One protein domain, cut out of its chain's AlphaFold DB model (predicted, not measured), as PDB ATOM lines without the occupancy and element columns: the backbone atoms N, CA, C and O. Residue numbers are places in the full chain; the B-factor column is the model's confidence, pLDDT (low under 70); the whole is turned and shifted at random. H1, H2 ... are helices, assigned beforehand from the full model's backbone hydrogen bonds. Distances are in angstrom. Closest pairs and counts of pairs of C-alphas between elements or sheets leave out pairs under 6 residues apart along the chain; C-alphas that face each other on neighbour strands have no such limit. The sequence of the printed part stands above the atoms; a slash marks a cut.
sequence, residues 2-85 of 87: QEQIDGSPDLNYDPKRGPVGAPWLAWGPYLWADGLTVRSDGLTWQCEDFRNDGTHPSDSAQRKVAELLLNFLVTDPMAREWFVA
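AT A GLANCE: This is residues 2 to 85 of the 87 residues of an uncharacterized protein of Chloroflexi bacterium (UniProt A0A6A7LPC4). A rod with little regular structure: loops of one long link gather at both ends, residues 24 to 31 stretch between them, and the long helix H2 runs part of the way back, with little H3 after it. The printed part has 84 residues, 25 of them in three named helices, in the order H1, H2, H3, and no named strand; the class is all helix. It is only just loose, close to extended, with a radius of gyration of the C-alphas of 17.3 A, and spans 50 by 23 by 22 A.

IN THESE COORDINATES: H1, residues 2 to 5, begins with C-alpha 2 at (4.465, -42.030, 15.041). H2, residues 59 to 75, begins with C-alpha 59 at (-25.362, -34.042, -4.624) and is 24.6 A long. H3, residues 80 to 83, ends with C-alpha 83 at (-10.745, -51.758, 5.065).

HOW THE PARTS SIT: H1 is apart from H2 and H3. H2 and H3 touch only at the corner by their link, H2 with residues 73 to 74 alone; their closest C-alphas, of Val 74 and Arg 80, are 4.8 A apart. In H2, 12 of 13 O i to N i+4 pairs are within hydrogen-bond range; H1 and H3 are too short for such a pair.

THE WHOLE: The two C-alphas farthest apart, of Gly 18 and Asn 52, are 50.7 A apart. The link from H1 to H2, 53 residues, is long. The printed part has no cut, and no printed residue is under pLDDT 70.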
ATOM      1  N   GLN A   2       3.040 -41.648  15.142       85.44
ATOM      2  CA  GLN A   2       4.465 -42.030  15.041       85.44
ATOM      3  C   GLN A   2       4.848 -43.151  16.022       85.44
ATOM      4  O   GLN A   2       5.354 -44.177  15.599       85.44
ATOM      5  N   GLU A   3       4.459 -43.047  17.294       89.31
ATOM      6  CA  GLU A   3       4.719 -44.104  18.286       89.31
ATOM      7  C   GLU A   3       4.021 -45.447  17.980       89.31
ATOM      8  O   GLU A   3       4.510 -46.502  18.377       89.31
ATOM      9  N   GLN A   4       2.894 -45.440  17.252       87.62
ATOM     10  CA  GLN A   4       2.263 -46.679  16.766       87.62
ATOM     11  C   GLN A   4       3.053 -47.298  15.615       87.62
ATOM     12  O   GLN A   4       3.204 -48.518  15.567       87.62
ATOM     13  N   ILE A   5       3.574 -46.461  14.715       82.00
ATOM     14  CA  ILE A   5       4.452 -46.877  13.616       82.00
ATOM     15  C   ILE A   5       5.748 -47.469  14.183       82.00
ATOM     16  O   ILE A   5       6.178 -48.532  13.741       82.00
ATOM     17  N   ASP A   6       6.305 -46.842  15.221       88.12
ATOM     18  CA  ASP A   6       7.520 -47.293  15.906       88.12
ATOM     19  C   ASP A   6       7.292 -48.557  16.761       88.12
ATOM     20  O   ASP A   6       8.243 -49.178  17.233       88.12
ATOM     21  N   GLY A   7       6.035 -48.985  16.932       86.56
ATOM     22  CA  GLY A   7       5.682 -50.245  17.581       86.56
ATOM     23  C   GLY A   7       5.624 -50.193  19.106       86.56
ATOM     24  O   GLY A   7       5.867 -51.221  19.738       86.56
ATOM     25  N   SER A   8       5.297 -49.034  19.690       91.56
ATOM     26  CA  SER A   8       5.106 -48.887  21.138       91.56
ATOM     27  C   SER A   8       4.101 -49.924  21.679       91.56
ATOM     28  O   SER A   8       2.963 -49.963  21.193       91.56
ATOM     29  N   PRO A   9       4.475 -50.750  22.680       87.62
ATOM     30  CA  PRO A   9       3.593 -51.775  23.243       87.62
ATOM     31  C   PRO A   9       2.275 -51.217  23.791       87.62
ATOM     32  O   PRO A   9       1.224 -51.823  23.589       87.62
ATOM     33  N   ASP A  10       2.316 -50.035  24.413       90.50
ATOM     34  CA  ASP A  10       1.141 -49.389  25.013       90.50
ATOM     35  C   ASP A  10       0.134 -48.899  23.961       90.50
ATOM     36  O   ASP A  10      -1.041 -48.690  24.263       90.50
ATOM     37  N   LEU A  11       0.573 -48.742  22.708       92.25
ATOM     38  CA  LEU A  11      -0.261 -48.292  21.594       92.25
ATOM     39  C   LEU A  11      -0.547 -49.400  20.575       92.25
ATOM     40  O   LEU A  11      -0.930 -49.107  19.436       92.25
ATOM     41  N   ASN A  12      -0.371 -50.665  20.965       91.12
ATOM     42  CA  ASN A  12      -0.653 -51.794  20.095       91.12
ATOM     43  C   ASN A  12      -2.130 -51.812  19.661       91.12
ATOM     44  O   ASN A  12      -3.032 -51.826  20.502       91.12
ATOM     45  N   TYR A  13      -2.350 -51.859  18.346       86.38
ATOM     46  CA  TYR A  13      -3.666 -51.967  17.710       86.38
ATOM     47  C   TYR A  13      -3.917 -53.359  17.103       86.38
ATOM     48  O   TYR A  13      -5.052 -53.677  16.757       86.38
ATOM     49  N   ASP A  14      -2.870 -54.185  16.958       86.38
ATOM     50  CA  ASP A  14      -2.936 -55.500  16.319       86.38
ATOM     51  C   ASP A  14      -2.973 -56.608  17.390       86.38
ATOM     52  O   ASP A  14      -1.983 -56.813  18.103       86.38
ATOM     53  N   PRO A  15      -4.072 -57.378  17.508       87.81
ATOM     54  CA  PRO A  15      -4.175 -58.454  18.493       87.81
ATOM     55  C   PRO A  15      -3.143 -59.574  18.285       87.81
ATOM     56  O   PRO A  15      -2.868 -60.333  19.214       87.81
ATOM     57  N   LYS A  16      -2.521 -59.683  17.100       87.69
ATOM     58  CA  LYS A  16      -1.436 -60.645  16.839       87.69
ATOM     59  C   LYS A  16      -0.116 -60.246  17.504       87.69
ATOM     60  O   LYS A  16       0.767 -61.089  17.643       87.69
ATOM     61  N   ARG A  17       0.029 -58.983  17.921       85.88
ATOM     62  CA  ARG A  17       1.239 -58.431  18.558       85.88
ATOM     63  C   ARG A  17       1.148 -58.361  20.087       85.88
ATOM     64  O   ARG A  17       2.107 -57.930  20.722       85.88
ATOM     65  N   GLY A  18       0.037 -58.806  20.680       90.75
ATOM     66  CA  GLY A  18      -0.201 -58.798  22.126       90.75
ATOM     67  C   GLY A  18      -1.535 -58.144  22.501       90.75
ATOM     68  O   GLY A  18      -2.385 -57.946  21.629       90.75
ATOM     69  N   PRO A  19      -1.746 -57.804  23.788       92.00
ATOM     70  CA  PRO A  19      -2.929 -57.066  24.222       92.00
ATOM     71  C   PRO A  19      -3.106 -55.777  23.411       92.00
ATOM     72  O   PRO A  19      -2.140 -55.051  23.170       92.00
ATOM     73  N   VAL A  20      -4.332 -55.503  22.968       91.75
ATOM     74  CA  VAL A  20      -4.668 -54.251  22.277       91.75
ATOM     75  C   VAL A  20      -4.824 -53.152  23.326       91.75
ATOM     76  O   VAL A  20      -5.668 -53.268  24.214       91.75
ATOM     77  N   GLY A  21      -3.997 -52.110  23.229       90.62
ATOM     78  CA  GLY A  21      -3.970 -50.975  24.159       90.62
ATOM     79  C   GLY A  21      -4.589 -49.694  23.595       90.62
ATOM     80  O   GLY A  21      -5.057 -48.850  24.357       90.62
ATOM     81  N   ALA A  22      -4.644 -49.556  22.265       91.12
ATOM     82  CA  ALA A  22      -5.156 -48.363  21.592       91.12
ATOM     83  C   ALA A  22      -5.751 -48.688  20.206       91.12
ATOM     84  O   ALA A  22      -5.345 -49.666  19.577       91.12
ATOM     85  N   PRO A  23      -6.687 -47.868  19.687       86.75
ATOM     86  CA  PRO A  23      -7.163 -47.996  18.311       86.75
ATOM     87  C   PRO A  23      -6.075 -47.611  17.300       86.75
ATOM     88  O   PRO A  23      -5.178 -46.828  17.608       86.75
ATOM     89  N   TRP A  24      -6.184 -48.108  16.067       83.31
ATOM     90  CA  TRP A  24      -5.330 -47.679  14.955       83.31
ATOM     91  C   TRP A  24      -5.548 -46.197  14.620       83.31
ATOM     92  O   TRP A  24      -6.688 -45.752  14.476       83.31
ATOM     93  N   LEU A  25      -4.458 -45.436  14.470       83.12
ATOM     94  CA  LEU A  25      -4.493 -44.031  14.061       83.12
ATOM     95  C   LEU A  25      -3.891 -43.866  12.663       83.12
ATOM     96  O   LEU A  25      -2.685 -44.033  12.475       83.12
ATOM     97  N   ALA A  26      -4.722 -43.449  11.708       81.25
ATOM     98  CA  ALA A  26      -4.328 -43.135  10.336       81.25
ATOM     99  C   ALA A  26      -4.745 -41.708   9.943       81.25
ATOM    100  O   ALA A  26      -5.614 -41.101  10.573       81.25
ATOM    101  N   TRP A  27      -4.128 -41.180   8.887       83.69
ATOM    102  CA  TRP A  27      -4.644 -40.001   8.190       83.69
ATOM    103  C   TRP A  27      -5.796 -40.413   7.264       83.69
ATOM    104  O   TRP A  27      -5.888 -41.570   6.863       83.69
ATOM    105  N   GLY A  28      -6.681 -39.470   6.939       88.62
ATOM    106  CA  GLY A  28      -7.692 -39.647   5.892       88.62
ATOM    107  C   GLY A  28      -7.195 -39.172   4.522       88.62
ATOM    108  O   GLY A  28      -6.080 -38.652   4.422       88.62
ATOM    109  N   PRO A  29      -8.028 -39.278   3.468       92.94
ATOM    110  CA  PRO A  29      -7.689 -38.694   2.177       92.94
ATOM    111  C   PRO A  29      -7.468 -37.191   2.308       92.94
ATOM    112  O   PRO A  29      -8.184 -36.487   3.025       92.94
ATOM    113  N   TYR A  30      -6.523 -36.671   1.533       92.81
ATOM    114  CA  TYR A  30      -6.367 -35.233   1.399       92.81
ATOM    115  C   TYR A  30      -7.430 -34.704   0.428       92.81
ATOM    116  O   TYR A  30      -7.320 -34.894  -0.781       92.81
ATOM    117  N   LEU A  31      -8.483 -34.065   0.947       95.38
ATOM    118  CA  LEU A  31      -9.629 -33.585   0.151       95.38
ATOM    119  C   LEU A  31      -9.528 -32.108  -0.263       95.38
ATOM    120  O   LEU A  31     -10.389 -31.598  -0.977       95.38
ATOM    121  N   TRP A  32      -8.486 -31.405   0.179       95.44
ATOM    122  CA  TRP A  32      -8.323 -29.983  -0.102       95.44
ATOM    123  C   TRP A  32      -7.759 -29.732  -1.511       95.44
ATOM    124  O   TRP A  32      -6.833 -30.421  -1.947       95.44
ATOM    125  N   ALA A  33      -8.304 -28.723  -2.192       96.88
ATOM    126  CA  ALA A  33      -7.768 -28.115  -3.409       96.88
ATOM    127  C   ALA A  33      -8.151 -26.623  -3.441       96.88
ATOM    128  O   ALA A  33      -9.178 -26.238  -2.876       96.88
ATOM    129  N   ASP A  34      -7.341 -25.795  -4.101       97.25
ATOM    130  CA  ASP A  34      -7.546 -24.344  -4.211       97.25
ATOM    131  C   ASP A  34      -8.529 -24.001  -5.342       97.25
ATOM    132  O   ASP A  34      -8.152 -23.544  -6.419       97.25
ATOM    133  N   GLY A  35      -9.813 -24.288  -5.122       96.25
ATOM    134  CA  GLY A  35     -10.872 -23.977  -6.083       96.25
ATOM    135  C   GLY A  35     -10.594 -24.563  -7.472       96.25
ATOM    136  O   GLY A  35     -10.427 -25.773  -7.629       96.25
ATOM    137  N   LEU A  36     -10.527 -23.702  -8.490       97.94
ATOM    138  CA  LEU A  36     -10.240 -24.101  -9.875       97.94
ATOM    139  C   LEU A  36      -8.741 -24.285 -10.172       97.94
ATOM    140  O   LEU A  36      -8.396 -24.735 -11.266       97.94
ATOM    141  N   THR A  37      -7.850 -23.970  -9.228       98.25
ATOM    142  CA  THR A  37      -6.427 -24.297  -9.337       98.25
ATOM    143  C   THR A  37      -6.266 -25.810  -9.224       98.25
ATOM    144  O   THR A  37      -6.431 -26.400  -8.155       98.25
ATOM    145  N   VAL A  38      -5.947 -26.447 -10.352       97.56
ATOM    146  CA  VAL A  38      -5.802 -27.902 -10.453       97.56
ATOM    147  C   VAL A  38      -4.687 -28.390  -9.528       97.56
ATOM    148  O   VAL A  38      -3.531 -27.983  -9.660       97.56
ATOM    149  N   ARG A  39      -5.029 -29.289  -8.600       97.44
ATOM    150  CA  ARG A  39      -4.047 -30.000  -7.774       97.44
ATOM    151  C   ARG A  39      -3.238 -30.979  -8.632       97.44
ATOM    152  O   ARG A  39      -3.661 -31.365  -9.715       97.44
ATOM    153  N   SER A  40      -2.086 -31.430  -8.142       97.06
ATOM    154  CA  SER A  40      -1.198 -32.364  -8.852       97.06
ATOM    155  C   SER A  40      -1.863 -33.655  -9.357       97.06
ATOM    156  O   SER A  40      -1.347 -34.266 -10.286       97.06
ATOM    157  N   ASP A  41      -2.987 -34.068  -8.772       94.69
ATOM    158  CA  ASP A  41      -3.773 -35.246  -9.152       94.69
ATOM    159  C   ASP A  41      -5.058 -34.916  -9.935       94.69
ATOM    160  O   ASP A  41      -5.888 -35.793 -10.162       94.69
ATOM    161  N   GLY A  42      -5.238 -33.663 -10.354       96.62
ATOM    162  CA  GLY A  42      -6.399 -33.227 -11.125       96.62
ATOM    163  C   GLY A  42      -7.581 -32.723 -10.291       96.62
ATOM    164  O   GLY A  42      -8.556 -32.251 -10.875       96.62
ATOM    165  N   LEU A  43      -7.532 -32.793  -8.952       97.75
ATOM    166  CA  LEU A  43      -8.642 -32.323  -8.118       97.75
ATOM    167  C   LEU A  43      -8.819 -30.798  -8.219       97.75
ATOM    168  O   LEU A  43      -7.873 -30.035  -8.025       97.75
ATOM    169  N   THR A  44     -10.061 -30.374  -8.441       98.00
ATOM    170  CA  THR A  44     -10.541 -28.986  -8.327       98.00
ATOM    171  C   THR A  44     -11.836 -28.954  -7.523       98.00
ATOM    172  O   THR A  44     -12.522 -29.970  -7.451       98.00
ATOM    173  N   TRP A  45     -12.233 -27.795  -7.010       97.94
ATOM    174  CA  TRP A  45     -13.549 -27.533  -6.427       97.94
ATOM    175  C   TRP A  45     -14.207 -26.346  -7.145       97.94
ATOM    176  O   TRP A  45     -13.722 -25.220  -7.055       97.94
ATOM    177  N   GLN A  46     -15.277 -26.603  -7.899       97.62
ATOM    178  CA  GLN A  46     -16.051 -25.561  -8.594       97.62
ATOM    179  C   GLN A  46     -17.156 -25.020  -7.682       97.62
ATOM    180  O   GLN A  46     -17.526 -25.678  -6.713       97.62
ATOM    181  N   CYS A  47     -17.739 -23.859  -7.990       97.12
ATOM    182  CA  CYS A  47     -18.869 -23.338  -7.211       97.12
ATOM    183  C   CYS A  47     -20.054 -24.323  -7.191       97.12
ATOM    184  O   CYS A  47     -20.717 -24.474  -6.171       97.12
ATOM    185  N   GLU A  48     -20.274 -25.043  -8.292       97.94
ATOM    186  CA  GLU A  48     -21.304 -26.070  -8.474       97.94
ATOM    187  C   GLU A  48     -21.048 -27.339  -7.643       97.94
ATOM    188  O   GLU A  48     -21.959 -28.146  -7.426       97.94
ATOM    189  N   ASP A  49     -19.819 -27.525  -7.151       98.31
ATOM    190  CA  ASP A  49     -19.517 -28.597  -6.205       98.31
ATOM    191  C   ASP A  49     -20.062 -28.290  -4.798       98.31
ATOM    192  O   ASP A  49     -20.090 -29.176  -3.943       98.31
ATOM    193  N   PHE A  50     -20.548 -27.072  -4.543       98.25
ATOM    194  CA  PHE A  50     -21.108 -26.668  -3.260       98.25
ATOM    195  C   PHE A  50     -22.599 -26.344  -3.362       98.25
ATOM    196  O   PHE A  50     -23.151 -26.044  -4.421       98.25
ATOM    197  N   ARG A  51     -23.278 -26.394  -2.217       97.69
ATOM    198  CA  ARG A  51     -24.597 -25.792  -2.032       97.69
ATOM    199  C   ARG A  51     -24.460 -24.268  -1.985       97.69
ATOM    200  O   ARG A  51     -23.364 -23.714  -1.978       97.69
ATOM    201  N   ASN A  52     -25.593 -23.575  -1.906       96.88
ATOM    202  CA  ASN A  52     -25.641 -22.109  -1.845       96.88
ATOM    203  C   ASN A  52     -24.940 -21.490  -0.617       96.88
ATOM    204  O   ASN A  52     -24.777 -20.274  -0.571       96.88
ATOM    205  N   ASP A  53     -24.535 -22.300   0.361       96.25
ATOM    206  CA  ASP A  53     -23.736 -21.885   1.516       96.25
ATOM    207  C   ASP A  53     -22.216 -21.916   1.270       96.25
ATOM    208  O   ASP A  53     -21.447 -21.529   2.151       96.25
ATOM    209  N   GLY A  54     -21.768 -22.388   0.101       94.62
ATOM    210  CA  GLY A  54     -20.353 -22.467  -0.264       94.62
ATOM    211  C   GLY A  54     -19.523 -23.442   0.579       94.62
ATOM    212  O   GLY A  54     -18.300 -23.394   0.515       94.62
ATOM    213  N   THR A  55     -20.159 -24.298   1.387       94.31
ATOM    214  CA  THR A  55     -19.471 -25.214   2.314       94.31
ATOM    215  C   THR A  55     -19.916 -26.656   2.123       94.31
ATOM    216  O   THR A  55     -19.084 -27.559   2.035       94.31
ATOM    217  N   HIS A  56     -21.222 -26.903   2.062       97.19
ATOM    218  CA  HIS A  56     -21.730 -28.261   1.938       97.19
ATOM    219  C   HIS A  56     -21.615 -28.749   0.494       97.19
ATOM    220  O   HIS A  56     -21.980 -28.004  -0.413       97.19
ATOM    221  N   PRO A  57     -21.199 -30.004   0.252       97.81
ATOM    222  CA  PRO A  57     -21.165 -30.545  -1.097       97.81
ATOM    223  C   PRO A  57     -22.563 -30.609  -1.736       97.81
ATOM    224  O   PRO A  57     -23.554 -30.991  -1.093       97.81
ATOM    225  N   SER A  58     -22.637 -30.285  -3.026       98.31
ATOM    226  CA  SER A  58     -23.794 -30.609  -3.865       98.31
ATOM    227  C   SER A  58     -23.967 -32.130  -3.997       98.31
ATOM    228  O   SER A  58     -23.090 -32.907  -3.615       98.31
ATOM    229  N   ASP A  59     -25.101 -32.597  -4.519       97.50
ATOM    230  CA  ASP A  59     -25.362 -34.042  -4.624       97.50
ATOM    231  C   ASP A  59     -24.352 -34.758  -5.539       97.50
ATOM    232  O   ASP A  59     -23.918 -35.871  -5.241       97.50
ATOM    233  N   SER A  60     -23.899 -34.105  -6.614       96.69
ATOM    234  CA  SER A  60     -22.810 -34.619  -7.452       96.69
ATOM    235  C   SER A  60     -21.464 -34.602  -6.723       96.69
ATOM    236  O   SER A  60     -20.704 -35.568  -6.808       96.69
ATOM    237  N   ALA A  61     -21.174 -33.550  -5.956       97.75
ATOM    238  CA  ALA A  61     -19.927 -33.450  -5.208       97.75
ATOM    239  C   ALA A  61     -19.848 -34.423  -4.021       97.75
ATOM    240  O   ALA A  61     -18.757 -34.877  -3.687       97.75
ATOM    241  N   GLN A  62     -20.975 -34.830  -3.428       98.25
ATOM    242  CA  GLN A  62     -20.997 -35.927  -2.451       98.25
ATOM    243  C   GLN A  62     -20.431 -37.218  -3.058       98.25
ATOM    244  O   GLN A  62     -19.631 -37.896  -2.415       98.25
ATOM    245  N   ARG A  63     -20.781 -37.534  -4.316       97.94
ATOM    246  CA  ARG A  63     -20.223 -38.696  -5.028       97.94
ATOM    247  C   ARG A  63     -18.726 -38.541  -5.279       97.94
ATOM    248  O   ARG A  63     -17.981 -39.471  -5.005       97.94
ATOM    249  N   LYS A  64     -18.283 -37.360  -5.708       97.44
ATOM    250  CA  LYS A  64     -16.857 -37.040  -5.876       97.44
ATOM    251  C   LYS A  64     -16.061 -37.225  -4.578       97.44
ATOM    252  O   LYS A  64     -15.010 -37.856  -4.585       97.44
ATOM    253  N   VAL A  65     -16.577 -36.735  -3.447       97.62
ATOM    254  CA  VAL A  65     -15.970 -36.957  -2.122       97.62
ATOM    255  C   VAL A  65     -15.946 -38.446  -1.771       97.62
ATOM    256  O   VAL A  65     -14.923 -38.943  -1.305       97.62
ATOM    257  N   ALA A  66     -17.041 -39.171  -2.016       97.38
ATOM    258  CA  ALA A  66     -17.120 -40.607  -1.758       97.38
ATOM    259  C   ALA A  66     -16.118 -41.411  -2.603       97.38
ATOM    260  O   ALA A  66     -15.510 -42.344  -2.089       97.38
ATOM    261  N   GLU A  67     -15.901 -41.037  -3.864       97.19
ATOM    262  CA  GLU A  67     -14.906 -41.659  -4.744       97.19
ATOM    263  C   GLU A  67     -13.477 -41.404  -4.251       97.19
ATOM    264  O   GLU A  67     -12.685 -42.341  -4.186       97.19
ATOM    265  N   LEU A  68     -13.155 -40.176  -3.822       97.06
ATOM    266  CA  LEU A  68     -11.855 -39.856  -3.215       97.06
ATOM    267  C   LEU A  68     -11.617 -40.649  -1.920       97.06
ATOM    268  O   LEU A  68     -10.523 -41.178  -1.713       97.06
ATOM    269  N   LEU A  69     -12.639 -40.751  -1.064       96.38
ATOM    270  CA  LEU A  69     -12.603 -41.552   0.163       96.38
ATOM    271  C   LEU A  69     -12.400 -43.033  -0.144       96.38
ATOM    272  O   LEU A  69     -11.498 -43.648   0.416       96.38
ATOM    273  N   LEU A  70     -13.209 -43.602  -1.037       96.12
ATOM    274  CA  LEU A  70     -13.127 -45.015  -1.380       96.12
ATOM    275  C   LEU A  70     -11.778 -45.347  -2.011       96.12
ATOM    276  O   LEU A  70     -11.159 -46.324  -1.604       96.12
ATOM    277  N   ASN A  71     -11.302 -44.522  -2.948       95.69
ATOM    278  CA  ASN A  71      -9.992 -44.700  -3.563       95.69
ATOM    279  C   ASN A  71      -8.892 -44.720  -2.495       95.69
ATOM    280  O   ASN A  71      -8.117 -45.667  -2.441       95.69
ATOM    281  N   PHE A  72      -8.888 -43.754  -1.571       94.88
ATOM    282  CA  PHE A  72      -7.944 -43.753  -0.455       94.88
ATOM    283  C   PHE A  72      -8.030 -45.033   0.382       94.88
ATOM    284  O   PHE A  72      -7.016 -45.685   0.603       94.88
ATOM    285  N   LEU A  73      -9.235 -45.434   0.791       93.38
ATOM    286  CA  LEU A  73      -9.435 -46.612   1.634       93.38
ATOM    287  C   LEU A  73      -8.975 -47.919   0.970       93.38
ATOM    288  O   LEU A  73      -8.546 -48.827   1.674       93.38
ATOM    289  N   VAL A  74      -9.041 -48.031  -0.362       94.62
ATOM    290  CA  VAL A  74      -8.636 -49.256  -1.078       94.62
ATOM    291  C   VAL A  74      -7.202 -49.230  -1.606       94.62
ATOM    292  O   VAL A  74      -6.671 -50.299  -1.908       94.62
ATOM    293  N   THR A  75      -6.562 -48.063  -1.730       92.94
ATOM    294  CA  THR A  75      -5.195 -47.953  -2.276       92.94
ATOM    295  C   THR A  75      -4.138 -47.556  -1.256       92.94
ATOM    296  O   THR A  75      -2.969 -47.880  -1.462       92.94
ATOM    297  N   ASP A  76      -4.503 -46.835  -0.193       91.44
ATOM    298  CA  ASP A  76      -3.535 -46.419   0.820       91.44
ATOM    299  C   ASP A  76      -2.970 -47.655   1.551       91.44
ATOM    300  O   ASP A  76      -3.752 -48.500   2.000       91.44
ATOM    301  N   PRO A  77      -1.634 -47.787   1.689       87.25
ATOM    302  CA  PRO A  77      -1.015 -48.971   2.286       87.25
ATOM    303  C   PRO A  77      -1.456 -49.254   3.721       87.25
ATOM    304  O   PRO A  77      -1.376 -50.393   4.159       87.25
ATOM    305  N   MET A  78      -1.886 -48.232   4.460       82.75
ATOM    306  CA  MET A  78      -2.303 -48.349   5.853       82.75
ATOM    307  C   MET A  78      -3.819 -48.504   5.982       82.75
ATOM    308  O   MET A  78      -4.288 -49.219   6.866       82.75
ATOM    309  N   ALA A  79      -4.596 -47.839   5.123       88.25
ATOM    310  CA  ALA A  79      -6.052 -47.930   5.149       88.25
ATOM    311  C   ALA A  79      -6.565 -49.265   4.596       88.25
ATOM    312  O   ALA A  79      -7.462 -49.885   5.171       88.25
ATOM    313  N   ARG A  80      -5.955 -49.735   3.505       88.81
ATOM    314  CA  ARG A  80      -6.378 -50.948   2.806       88.81
ATOM    315  C   ARG A  80      -6.353 -52.171   3.717       88.81
ATOM    316  O   ARG A  80      -7.298 -52.953   3.686       88.81
ATOM    317  N   GLU A  81      -5.311 -52.319   4.531       84.44
ATOM    318  CA  GLU A  81      -5.104 -53.500   5.380       84.44
ATOM    319  C   GLU A  81      -6.281 -53.787   6.313       84.44
ATOM    320  O   GLU A  81      -6.600 -54.948   6.534       84.44
ATOM    321  N   TRP A  82      -6.968 -52.764   6.827       80.75
ATOM    322  CA  TRP A  82      -8.159 -52.966   7.658       80.75
ATOM    323  C   TRP A  82      -9.471 -52.821   6.881       80.75
ATOM    324  O   TRP A  82     -10.463 -53.436   7.261       80.75
ATOM    325  N   PHE A  83      -9.507 -52.031   5.802       88.06
ATOM    326  CA  PHE A  83     -10.745 -51.758   5.065       88.06
ATOM    327  C   PHE A  83     -11.167 -52.904   4.137       88.06
ATOM    328  O   PHE A  83     -12.358 -53.191   4.028       88.06
ATOM    329  N   VAL A  84     -10.212 -53.566   3.469       89.31
ATOM    330  CA  VAL A  84     -10.501 -54.686   2.545       89.31
ATOM    331  C   VAL A  84     -10.162 -56.057   3.128       89.31
ATOM    332  O   VAL A  84     -10.313 -57.066   2.433       89.31
ATOM    333  N   ALA A  85      -9.693 -56.113   4.377       79.75
ATOM    334  CA  ALA A  85      -9.447 -57.377   5.055       79.75
ATOM    335  C   ALA A  85     -10.721 -58.224   5.093       79.75
ATOM    336  O   ALA A  85     -11.810 -57.757   5.429       79.75
TER     337      ALA A  85